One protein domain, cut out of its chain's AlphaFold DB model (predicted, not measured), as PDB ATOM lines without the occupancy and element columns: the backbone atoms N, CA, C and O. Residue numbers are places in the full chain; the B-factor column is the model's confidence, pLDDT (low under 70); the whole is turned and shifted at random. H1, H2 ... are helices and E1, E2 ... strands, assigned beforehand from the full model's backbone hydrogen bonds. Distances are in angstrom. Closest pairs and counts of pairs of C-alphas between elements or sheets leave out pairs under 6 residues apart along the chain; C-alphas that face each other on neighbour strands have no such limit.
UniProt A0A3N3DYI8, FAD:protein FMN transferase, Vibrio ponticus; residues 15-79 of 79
ATOM      1  N   ALA A  15     129.435 143.168  99.601       97.12
ATOM      2  CA  ALA A  15     130.105 144.358  99.085       97.12
ATOM      3  C   ALA A  15     130.869 145.088 100.195       97.12
ATOM      4  O   ALA A  15     132.011 145.498  99.995       97.12
ATOM      5  N   SER A  16     130.253 145.211 101.371       97.12
ATOM      6  CA  SER A  16     130.874 145.789 102.560       97.12
ATOM      7  C   SER A  16     130.359 145.129 103.831       97.12
ATOM      8  O   SER A  16     129.189 144.758 103.911       97.12
ATOM      9  N   LEU A  17     131.227 145.058 104.836       97.75
ATOM     10  CA  LEU A  17     130.890 144.687 106.202       97.75
ATOM     11  C   LEU A  17     131.387 145.796 107.126       97.75
ATOM     12  O   LEU A  17     132.541 146.213 107.035       97.75
ATOM     13  N   THR A  18     130.519 146.293 107.992       97.75
ATOM     14  CA  THR A  18     130.856 147.262 109.034       97.75
ATOM     15  C   THR A  18     130.634 146.605 110.378       97.75
ATOM     16  O   THR A  18     129.548 146.089 110.627       97.75
ATOM     17  N   ILE A  19     131.659 146.627 111.227       98.44
ATOM     18  CA  ILE A  19     131.594 146.090 112.584       98.44
ATOM     19  C   ILE A  19     131.368 147.229 113.569       98.44
ATOM     20  O   ILE A  19     131.981 148.292 113.456       98.44
ATOM     21  N   ILE A  20     130.500 146.981 114.541       98.19
ATOM     22  CA  ILE A  20     130.247 147.846 115.683       98.19
ATOM     23  C   ILE A  20     130.691 147.075 116.923       98.19
ATOM     24  O   ILE A  20     130.211 145.977 117.199       98.19
ATOM     25  N   SER A  21     131.637 147.652 117.654       97.88
ATOM     26  CA  SER A  21     132.220 147.066 118.857       97.88
ATOM     27  C   SER A  21     132.648 148.169 119.822       97.88
ATOM     28  O   SER A  21     132.908 149.302 119.415       97.88
ATOM     29  N   GLU A  22     132.745 147.840 121.111       97.88
ATOM     30  CA  GLU A  22     133.254 148.778 122.122       97.88
ATOM     31  C   GLU A  22     134.757 149.042 121.941       97.88
ATOM     32  O   GLU A  22     135.221 150.177 122.059       97.88
ATOM     33  N   GLN A  23     135.525 147.997 121.611       97.81
ATOM     34  CA  GLN A  23     136.963 148.098 121.387       97.81
ATOM     35  C   GLN A  23     137.297 148.027 119.896       97.81
ATOM     36  O   GLN A  23     136.823 147.153 119.170       97.81
ATOM     37  N   SER A  24     138.191 148.912 119.451       97.06
ATOM     38  CA  SER A  24     138.646 148.970 118.052       97.06
ATOM     39  C   SER A  24     139.348 147.682 117.598       97.06
ATOM     40  O   SER A  24     139.186 147.255 116.457       97.06
ATOM     41  N   VAL A  25     140.076 147.018 118.506       97.31
ATOM     42  CA  VAL A  25     140.753 145.747 118.203       97.31
ATOM     43  C   VAL A  25     139.764 144.648 117.816       97.31
ATOM     44  O   VAL A  25     140.038 143.890 116.890       97.31
ATOM     45  N   ASP A  26     138.596 144.606 118.458       97.69
ATOM     46  CA  ASP A  26     137.553 143.646 118.112       97.69
ATOM     47  C   ASP A  26     136.971 143.968 116.729       97.69
ATOM     48  O   ASP A  26     136.777 143.071 115.911       97.69
ATOM     49  N   GLY A  27     136.784 145.257 116.428       96.88
ATOM     50  CA  GLY A  27     136.350 145.726 115.114       96.88
ATOM     51  C   GLY A  27     137.280 145.263 113.992       96.88
ATOM     52  O   GLY A  27     136.817 144.707 112.999       96.88
ATOM     53  N   GLU A  28     138.595 145.417 114.170       96.19
ATOM     54  CA  GLU A  28     139.602 144.954 113.206       96.19
ATOM     55  C   GLU A  28     139.546 143.430 113.014       96.19
ATOM     56  O   GLU A  28     139.452 142.955 111.880       96.19
ATOM     57  N   ILE A  29     139.533 142.663 114.112       96.12
ATOM     58  CA  ILE A  29     139.461 141.194 114.077       96.12
ATOM     59  C   ILE A  29     138.236 140.741 113.280       96.12
ATOM     60  O   ILE A  29     138.354 139.947 112.342       96.12
ATOM     61  N   TRP A  30     137.060 141.261 113.626       97.31
ATOM     62  CA  TRP A  30     135.799 140.811 113.046       97.31
ATOM     63  C   TRP A  30     135.531 141.389 111.658       97.31
ATOM     64  O   TRP A  30     134.842 140.742 110.872       97.31
ATOM     65  N   SER A  31     136.140 142.523 111.291       95.69
ATOM     66  CA  SER A  31     136.044 143.064 109.927       95.69
ATOM     67  C   SER A  31     136.637 142.110 108.890       95.69
ATOM     68  O   SER A  31     136.149 142.029 107.763       95.69
ATOM     69  N   THR A  32     137.652 141.339 109.295       94.38
ATOM     70  CA  THR A  32     138.272 140.308 108.463       94.38
ATOM     71  C   THR A  32     137.671 138.933 108.736       94.38
ATOM     72  O   THR A  32     137.386 138.203 107.798       94.38
ATOM     73  N   ALA A  33     137.443 138.536 109.988       94.25
ATOM     74  CA  ALA A  33     136.905 137.203 110.278       94.25
ATOM     75  C   ALA A  33     135.450 137.026 109.803       94.25
ATOM     76  O   ALA A  33     135.076 135.936 109.380       94.25
ATOM     77  N   GLY A  34     134.639 138.087 109.861       94.75
ATOM     78  CA  GLY A  34     133.216 138.067 109.518       94.75
ATOM     79  C   GLY A  34     132.902 138.255 108.034       94.75
ATOM     80  O   GLY A  34     131.763 138.058 107.620       94.75
ATOM     81  N   PHE A  35     133.877 138.628 107.204       95.06
ATOM     82  CA  PHE A  35     133.642 138.901 105.785       95.06
ATOM     83  C   PHE A  35     133.754 137.596 104.976       95.06
ATOM     84  O   PHE A  35     134.783 137.223 104.408       95.06
ATOM     85  N   LEU A  36     132.645 136.858 105.009       94.31
ATOM     86  CA  LEU A  36     132.480 135.501 104.494       94.31
ATOM     87  C   LEU A  36     131.886 135.480 103.066       94.31
ATOM     88  O   LEU A  36     131.601 136.538 102.493       94.31
ATOM     89  N   PRO A  37     131.750 134.298 102.427       94.56
ATOM     90  CA  PRO A  37     131.194 134.187 101.078       94.56
ATOM     91  C   PRO A  37     129.761 134.716 100.923       94.56
ATOM     92  O   PRO A  37     129.459 135.299  99.880       94.56
ATOM     93  N   SER A  38     128.904 134.558 101.934       96.38
ATOM     94  CA  SER A  38     127.516 135.046 101.912       96.38
ATOM     95  C   SER A  38     127.185 135.996 103.064       96.38
ATOM     96  O   SER A  38     127.821 135.967 104.121       96.38
ATOM     97  N   VAL A  39     126.159 136.833 102.871       97.75
ATOM     98  CA  VAL A  39     125.638 137.714 103.932       97.75
ATOM     99  C   VAL A  39     125.059 136.881 105.073       97.75
ATOM    100  O   VAL A  39     125.317 137.187 106.232       97.75
ATOM    101  N   ALA A  40     124.331 135.806 104.758       97.50
ATOM    102  CA  ALA A  40     123.738 134.925 105.761       97.50
ATOM    103  C   ALA A  40     124.803 134.280 106.663       97.50
ATOM    104  O   ALA A  40     124.707 134.376 107.883       97.50
ATOM    105  N   GLU A  41     125.863 133.713 106.076       97.25
ATOM    106  CA  GLU A  41     126.981 133.155 106.849       97.25
ATOM    107  C   GLU A  41     127.653 134.216 107.726       97.25
ATOM    108  O   GLU A  41     127.982 133.934 108.876       97.25
ATOM    109  N   ALA A  42     127.846 135.436 107.211       97.44
ATOM    110  CA  ALA A  42     128.410 136.536 107.988       97.44
ATOM    111  C   ALA A  42     127.522 136.905 109.189       97.44
ATOM    112  O   ALA A  42     128.030 137.039 110.301       97.44
ATOM    113  N   MET A  43     126.206 137.034 108.989       98.12
ATOM    114  CA  MET A  43     125.264 137.352 110.068       98.12
ATOM    115  C   MET A  43     125.231 136.245 111.123       98.12
ATOM    116  O   MET A  43     125.360 136.536 112.309       98.12
ATOM    117  N   ASP A  44     125.117 134.980 110.714       98.19
ATOM    118  CA  ASP A  44     125.097 133.839 111.636       98.19
ATOM    119  C   ASP A  44     126.396 133.742 112.444       98.19
ATOM    120  O   ASP A  44     126.369 133.489 113.651       98.19
ATOM    121  N   TYR A  45     127.537 133.984 111.795       97.69
ATOM    122  CA  TYR A  45     128.843 133.912 112.437       97.69
ATOM    123  C   TYR A  45     129.089 135.056 113.427       97.69
ATOM    124  O   TYR A  45     129.709 134.838 114.465       97.69
ATOM    125  N   ILE A  46     128.594 136.263 113.144       98.19
ATOM    126  CA  ILE A  46     128.764 137.417 114.037       98.19
ATOM    127  C   ILE A  46     127.745 137.384 115.182       98.19
ATOM    128  O   ILE A  46     128.110 137.666 116.317       98.19
ATOM    129  N   ASN A  47     126.501 136.959 114.936       98.25
ATOM    130  CA  ASN A  47     125.431 136.923 115.944       98.25
ATOM    131  C   ASN A  47     125.747 136.063 117.180       98.25
ATOM    132  O   ASN A  47     125.143 136.255 118.234       98.25
ATOM    133  N   VAL A  48     126.660 135.093 117.071       97.75
ATOM    134  CA  VAL A  48     127.083 134.269 118.217       97.75
ATOM    135  C   VAL A  48     128.152 134.941 119.083       97.75
ATOM    136  O   VAL A  48     128.446 134.454 120.176       97.75
ATOM    137  N   GLN A  49     128.744 136.043 118.619       97.56
ATOM    138  CA  GLN A  49     129.801 136.749 119.323       97.56
ATOM    139  C   GLN A  49     129.218 137.860 120.201       97.56
ATOM    140  O   GLN A  49     128.705 138.870 119.730       97.56
ATOM    141  N   ALA A  50     129.365 137.701 121.515       95.44
ATOM    142  CA  ALA A  50     128.907 138.702 122.469       95.44
ATOM    143  C   ALA A  50     129.626 140.050 122.276       95.44
ATOM    144  O   ALA A  50     130.855 140.100 122.186       95.44
ATOM    145  N   GLY A  51     128.843 141.133 122.276       96.56
ATOM    146  CA  GLY A  51     129.344 142.510 122.206       96.56
ATOM    147  C   GLY A  51     129.791 142.963 120.816       96.56
ATOM    148  O   GLY A  51     130.384 144.036 120.709       96.56
ATOM    149  N   ILE A  52     129.527 142.166 119.777       98.38
ATOM    150  CA  ILE A  52     129.875 142.480 118.394       98.38
ATOM    151  C   ILE A  52     128.606 142.497 117.558       98.38
ATOM    152  O   ILE A  52     127.876 141.515 117.491       98.38
ATOM    153  N   GLU A  53     128.384 143.617 116.887       98.50
ATOM    154  CA  GLU A  53     127.283 143.794 115.952       98.50
ATOM    155  C   GLU A  53     127.842 144.137 114.571       98.50
ATOM    156  O   GLU A  53     128.983 144.593 114.432       98.50
ATOM    157  N   ALA A  54     127.043 143.929 113.531       98.38
ATOM    158  CA  ALA A  54     127.466 144.211 112.174       98.38
ATOM    159  C   ALA A  54     126.339 144.677 111.262       98.38
ATOM    160  O   ALA A  54     125.172 144.317 111.408       98.38
ATOM    161  N   VAL A  55     126.749 145.448 110.259       98.31
ATOM    162  CA  VAL A  55     125.945 145.835 109.104       98.31
ATOM    163  C   VAL A  55     126.646 145.307 107.862       98.31
ATOM    164  O   VAL A  55     127.795 145.665 107.591       98.31
ATOM    165  N   ALA A  56     125.968 144.461 107.097       98.12
ATOM    166  CA  ALA A  56     126.441 143.979 105.809       98.12
ATOM    167  C   ALA A  56     125.619 144.591 104.676       98.12
ATOM    168  O   ALA A  56     124.400 144.723 104.774       98.12
ATOM    169  N   VAL A  57     126.297 144.928 103.582       97.75
ATOM    170  CA  VAL A  57     125.661 145.326 102.324       97.75
ATOM    171  C   VAL A  57     126.034 144.296 101.271       97.75
ATOM    172  O   VAL A  57     127.222 144.049 101.039       97.75
ATOM    173  N   SER A  58     125.039 143.682 100.636       97.75
ATOM    174  CA  SER A  58     125.260 142.759  99.524       97.75
ATOM    175  C   SER A  58     125.667 143.521  98.260       97.75
ATOM    176  O   SER A  58     125.438 144.721  98.113       97.75
ATOM    177  N   LYS A  59     126.240 142.826  97.279       97.50
ATOM    178  CA  LYS A  59     126.535 143.390  95.950       97.50
ATOM    179  C   LYS A  59     125.286 143.811  95.175       97.50
ATOM    180  O   LYS A  59     125.418 144.537  94.194       97.50
ATOM    181  N   LEU A  60     124.101 143.381  95.612       97.56
ATOM    182  CA  LEU A  60     122.813 143.842  95.091       97.56
ATOM    183  C   LEU A  60     122.301 145.104  95.808       97.56
ATOM    184  O   LEU A  60     121.287 145.662  95.398       97.56
ATOM    185  N   GLY A  61     123.013 145.582  96.833       96.19
ATOM    186  CA  GLY A  61     122.652 146.763  97.619       96.19
ATOM    187  C   GLY A  61     121.693 146.477  98.774       96.19
ATOM    188  O   GLY A  61     121.201 147.416  99.392       96.19
ATOM    189  N   GLU A  62     121.422 145.207  99.073       96.50
ATOM    190  CA  GLU A  62     120.565 144.818 100.194       96.50
ATOM    191  C   GLU A  62     121.333 144.960 101.506       96.50
ATOM    192  O   GLU A  62     122.491 144.546 101.603       96.50
ATOM    193  N   VAL A  63     120.683 145.543 102.511       97.19
ATOM    194  CA  VAL A  63     121.254 145.731 103.846       97.19
ATOM    195  C   VAL A  63     120.786 144.597 104.750       97.19
ATOM    196  O   VAL A  63     119.622 144.201 104.731       97.19
ATOM    197  N   SER A  64     121.697 144.056 105.548       97.94
ATOM    198  CA  SER A  64     121.400 143.096 106.610       97.94
ATOM    199  C   SER A  64     122.140 143.496 107.875       97.94
ATOM    200  O   SER A  64     123.257 144.012 107.809       97.94
ATOM    201  N   VAL A  65     121.504 143.276 109.019       98.44
ATOM    202  CA  VAL A  65     122.035 143.655 110.327       98.44
ATOM    203  C   VAL A  65     121.962 142.472 111.287       98.44
ATOM    204  O   VAL A  65     121.114 141.592 111.131       98.44
ATOM    205  N   THR A  66     122.865 142.445 112.259       98.31
ATOM    206  CA  THR A  66     122.850 141.474 113.360       98.31
ATOM    207  C   THR A  66     121.656 141.692 114.290       98.31
ATOM    208  O   THR A  66     121.003 142.733 114.265       98.31
ATOM    209  N   ASN A  67     121.350 140.696 115.120       97.94
ATOM    210  CA  ASN A  67     120.130 140.634 115.928       97.94
ATOM    211  C   ASN A  67     120.017 141.755 116.972       97.94
ATOM    212  O   ASN A  67     118.911 142.036 117.431       97.94
ATOM    213  N   GLY A  68     121.132 142.374 117.370       97.75
ATOM    214  CA  GLY A  68     121.139 143.526 118.269       97.75
ATOM    215  C   GLY A  68     120.814 144.850 117.577       97.75
ATOM    216  O   GLY A  68     120.805 145.889 118.238       97.75
ATOM    217  N   LEU A  69     120.547 144.841 116.268       98.12
ATOM    218  CA  LEU A  69     120.267 146.017 115.453       98.12
ATOM    219  C   LEU A  69     118.953 145.867 114.673       98.12
ATOM    220  O   LEU A  69     118.501 144.769 114.355       98.12
ATOM    221  N   VAL A  70     118.364 147.002 114.300       97.81
ATOM    222  CA  VAL A  70     117.169 147.095 113.454       97.81
ATOM    223  C   VAL A  70     117.399 148.139 112.366       97.81
ATOM    224  O   VAL A  70     117.802 149.268 112.654       97.81
ATOM    225  N   ASP A  71     117.105 147.777 111.115       96.19
ATOM    226  CA  ASP A  71     117.045 148.715 109.990       96.19
ATOM    227  C   ASP A  71     115.638 149.323 109.866       96.19
ATOM    228  O   ASP A  71     114.633 148.613 109.804       96.19
ATOM    229  N   GLN A  72     115.572 150.653 109.823       95.50
ATOM    230  CA  GLN A  72     114.345 151.436 109.666       95.50
ATOM    231  C   GLN A  72     114.242 152.133 108.295       95.50
ATOM    232  O   GLN A  72     113.506 153.110 108.150       95.50
ATOM    233  N   GLY A  73     114.966 151.656 107.276       85.56
ATOM    234  CA  GLY A  73     114.874 152.161 105.900       85.56
ATOM    235  C   GLY A  73     115.632 153.473 105.678       85.56
ATOM    236  O   GLY A  73     115.195 154.329 104.909       85.56
ATOM    237  N   GLY A  74     116.754 153.647 106.378       87.12
ATOM    238  CA  GLY A  74     117.590 154.857 106.325       87.12
ATOM    239  C   GLY A  74     118.317 155.172 107.631       87.12
ATOM    240  O   GLY A  74     119.171 156.057 107.667       87.12
ATOM    241  N   MET A  75     117.997 154.441 108.698       93.88
ATOM    242  CA  MET A  75     118.669 154.515 109.986       93.88
ATOM    243  C   MET A  75     118.787 153.108 110.562       93.88
ATOM    244  O   MET A  75     117.815 152.357 110.553       93.88
ATOM    245  N   ILE A  76     119.973 152.782 111.072       96.75
ATOM    246  CA  ILE A  76     120.229 151.547 111.811       96.75
ATOM    247  C   ILE A  76     120.329 151.919 113.286       96.75
ATOM    248  O   ILE A  76     121.092 152.819 113.648       96.75
ATOM    249  N   VAL A  77     119.530 151.258 114.118       97.00
ATOM    250  CA  VAL A  77     119.416 151.523 115.559       97.00
ATOM    251  C   VAL A  77     119.578 150.231 116.358       97.00
ATOM    252  O   VAL A  77     119.344 149.161 115.799       97.00
ATOM    253  N   PRO A  78     119.955 150.296 117.647       96.00
ATOM    254  CA  PRO A  78     119.863 149.139 118.532       96.00
ATOM    255  C   PRO A  78     118.429 148.592 118.592       96.00
ATOM    256  O   PRO A  78     117.478 149.380 118.566       96.00
ATOM    257  N   ALA A  79     118.301 147.266 118.648       92.06
ATOM    258  CA  ALA A  79     117.030 146.552 118.784       92.06
ATOM    259  C   ALA A  79     116.348 146.771 120.145       92.06
ATOM    260  O   ALA A  79     117.057 147.003 121.153       92.06
TER     261      ALA A  79
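This is residues 15 to 79 of the 79 residues of the protein "FAD:protein FMN transferase" of Vibrio ponticus (UniProt A0A3N3DYI8). A three-strand antiparallel sheet, E1, E2 and E3, has two helices, H1 and H2, over one of its faces, and a small separate hairpin, E4 and E5, sits at its E3 edge, away from both helices. E2 runs through the middle of the whole, H1 covers E1, and H2 lies along E2. The printed part has 65 residues with two named helices and five named strands, in the order E1 H1 H2 E2 E3 E4 E5; the larger sheet has the order E1 - E2 - E3 and the smaller E4 - E5, both antiparallel. The class is mixed, helices and strands, and the whole is compact, with a radius of gyration of the C-alphas of 10.9 A and a rounded outline of 28 by 26 by 18 A.

Find C-alpha 15 at (130.105, 144.358, 99.085); from there strand E1, residues 15 to 21, runs 20.1 A to C-alpha 21 at (132.220, 147.066, 118.857). Its neighbour E2, residues 52 to 58, covers 19.4 A, and E3 is residues 63 to 65. Look next for helix H1, residues 24 to 33, 14.2 A long, and H2, residues 39 to 47, 12.0 A long. The short strands E4, residues 69 to 71, and E5, residues 76 to 78, come last, and E5 ends at C-alpha 78, (119.863, 149.139, 118.532).

Begin at inner strand E2: toward edge strand E1, N 55 and O 18 are 2.9 A apart, within hydrogen-bond range. Toward E3, the other edge strand and E2's hairpin partner, N 56 and O 64 are 2.8 A apart. H1 and H2 are on the same face of this sheet, making two layers, helices on one face of a sheet. H1 lies over E1 at a height over the sheet of 7.3 A, its closest C-alphas to E1 being those of Gly 27 and Ile 19, 5.4 A. H2, at a height of 8.4 A, runs along the strands, at 1 degrees to E2 on the local plane; their closest C-alphas are those of Val 39 and Ala 56, 6.6 A. The helices are close but not clearly touching, with closest C-alphas Trp 30 and Ile 46 at 7.9 A, and run opposite ways at a steep tilt of 40 degrees. In the hairpin E4 and E5, N 70 and O 77 are 2.8 A apart. The closest C-alphas of E3 and E4 are those of Val 65 and Asp 71, 7.1 A. Within H2 every O i to N i+4 pair is within hydrogen-bond range; in H1 5 of 6 are.

The two C-alphas farthest apart are those of Gln 23 and Leu 60, 30.2 A. The printed part has no cut, and its links are tight. Its mean pLDDT is 96.7, and no printed residue is under 70.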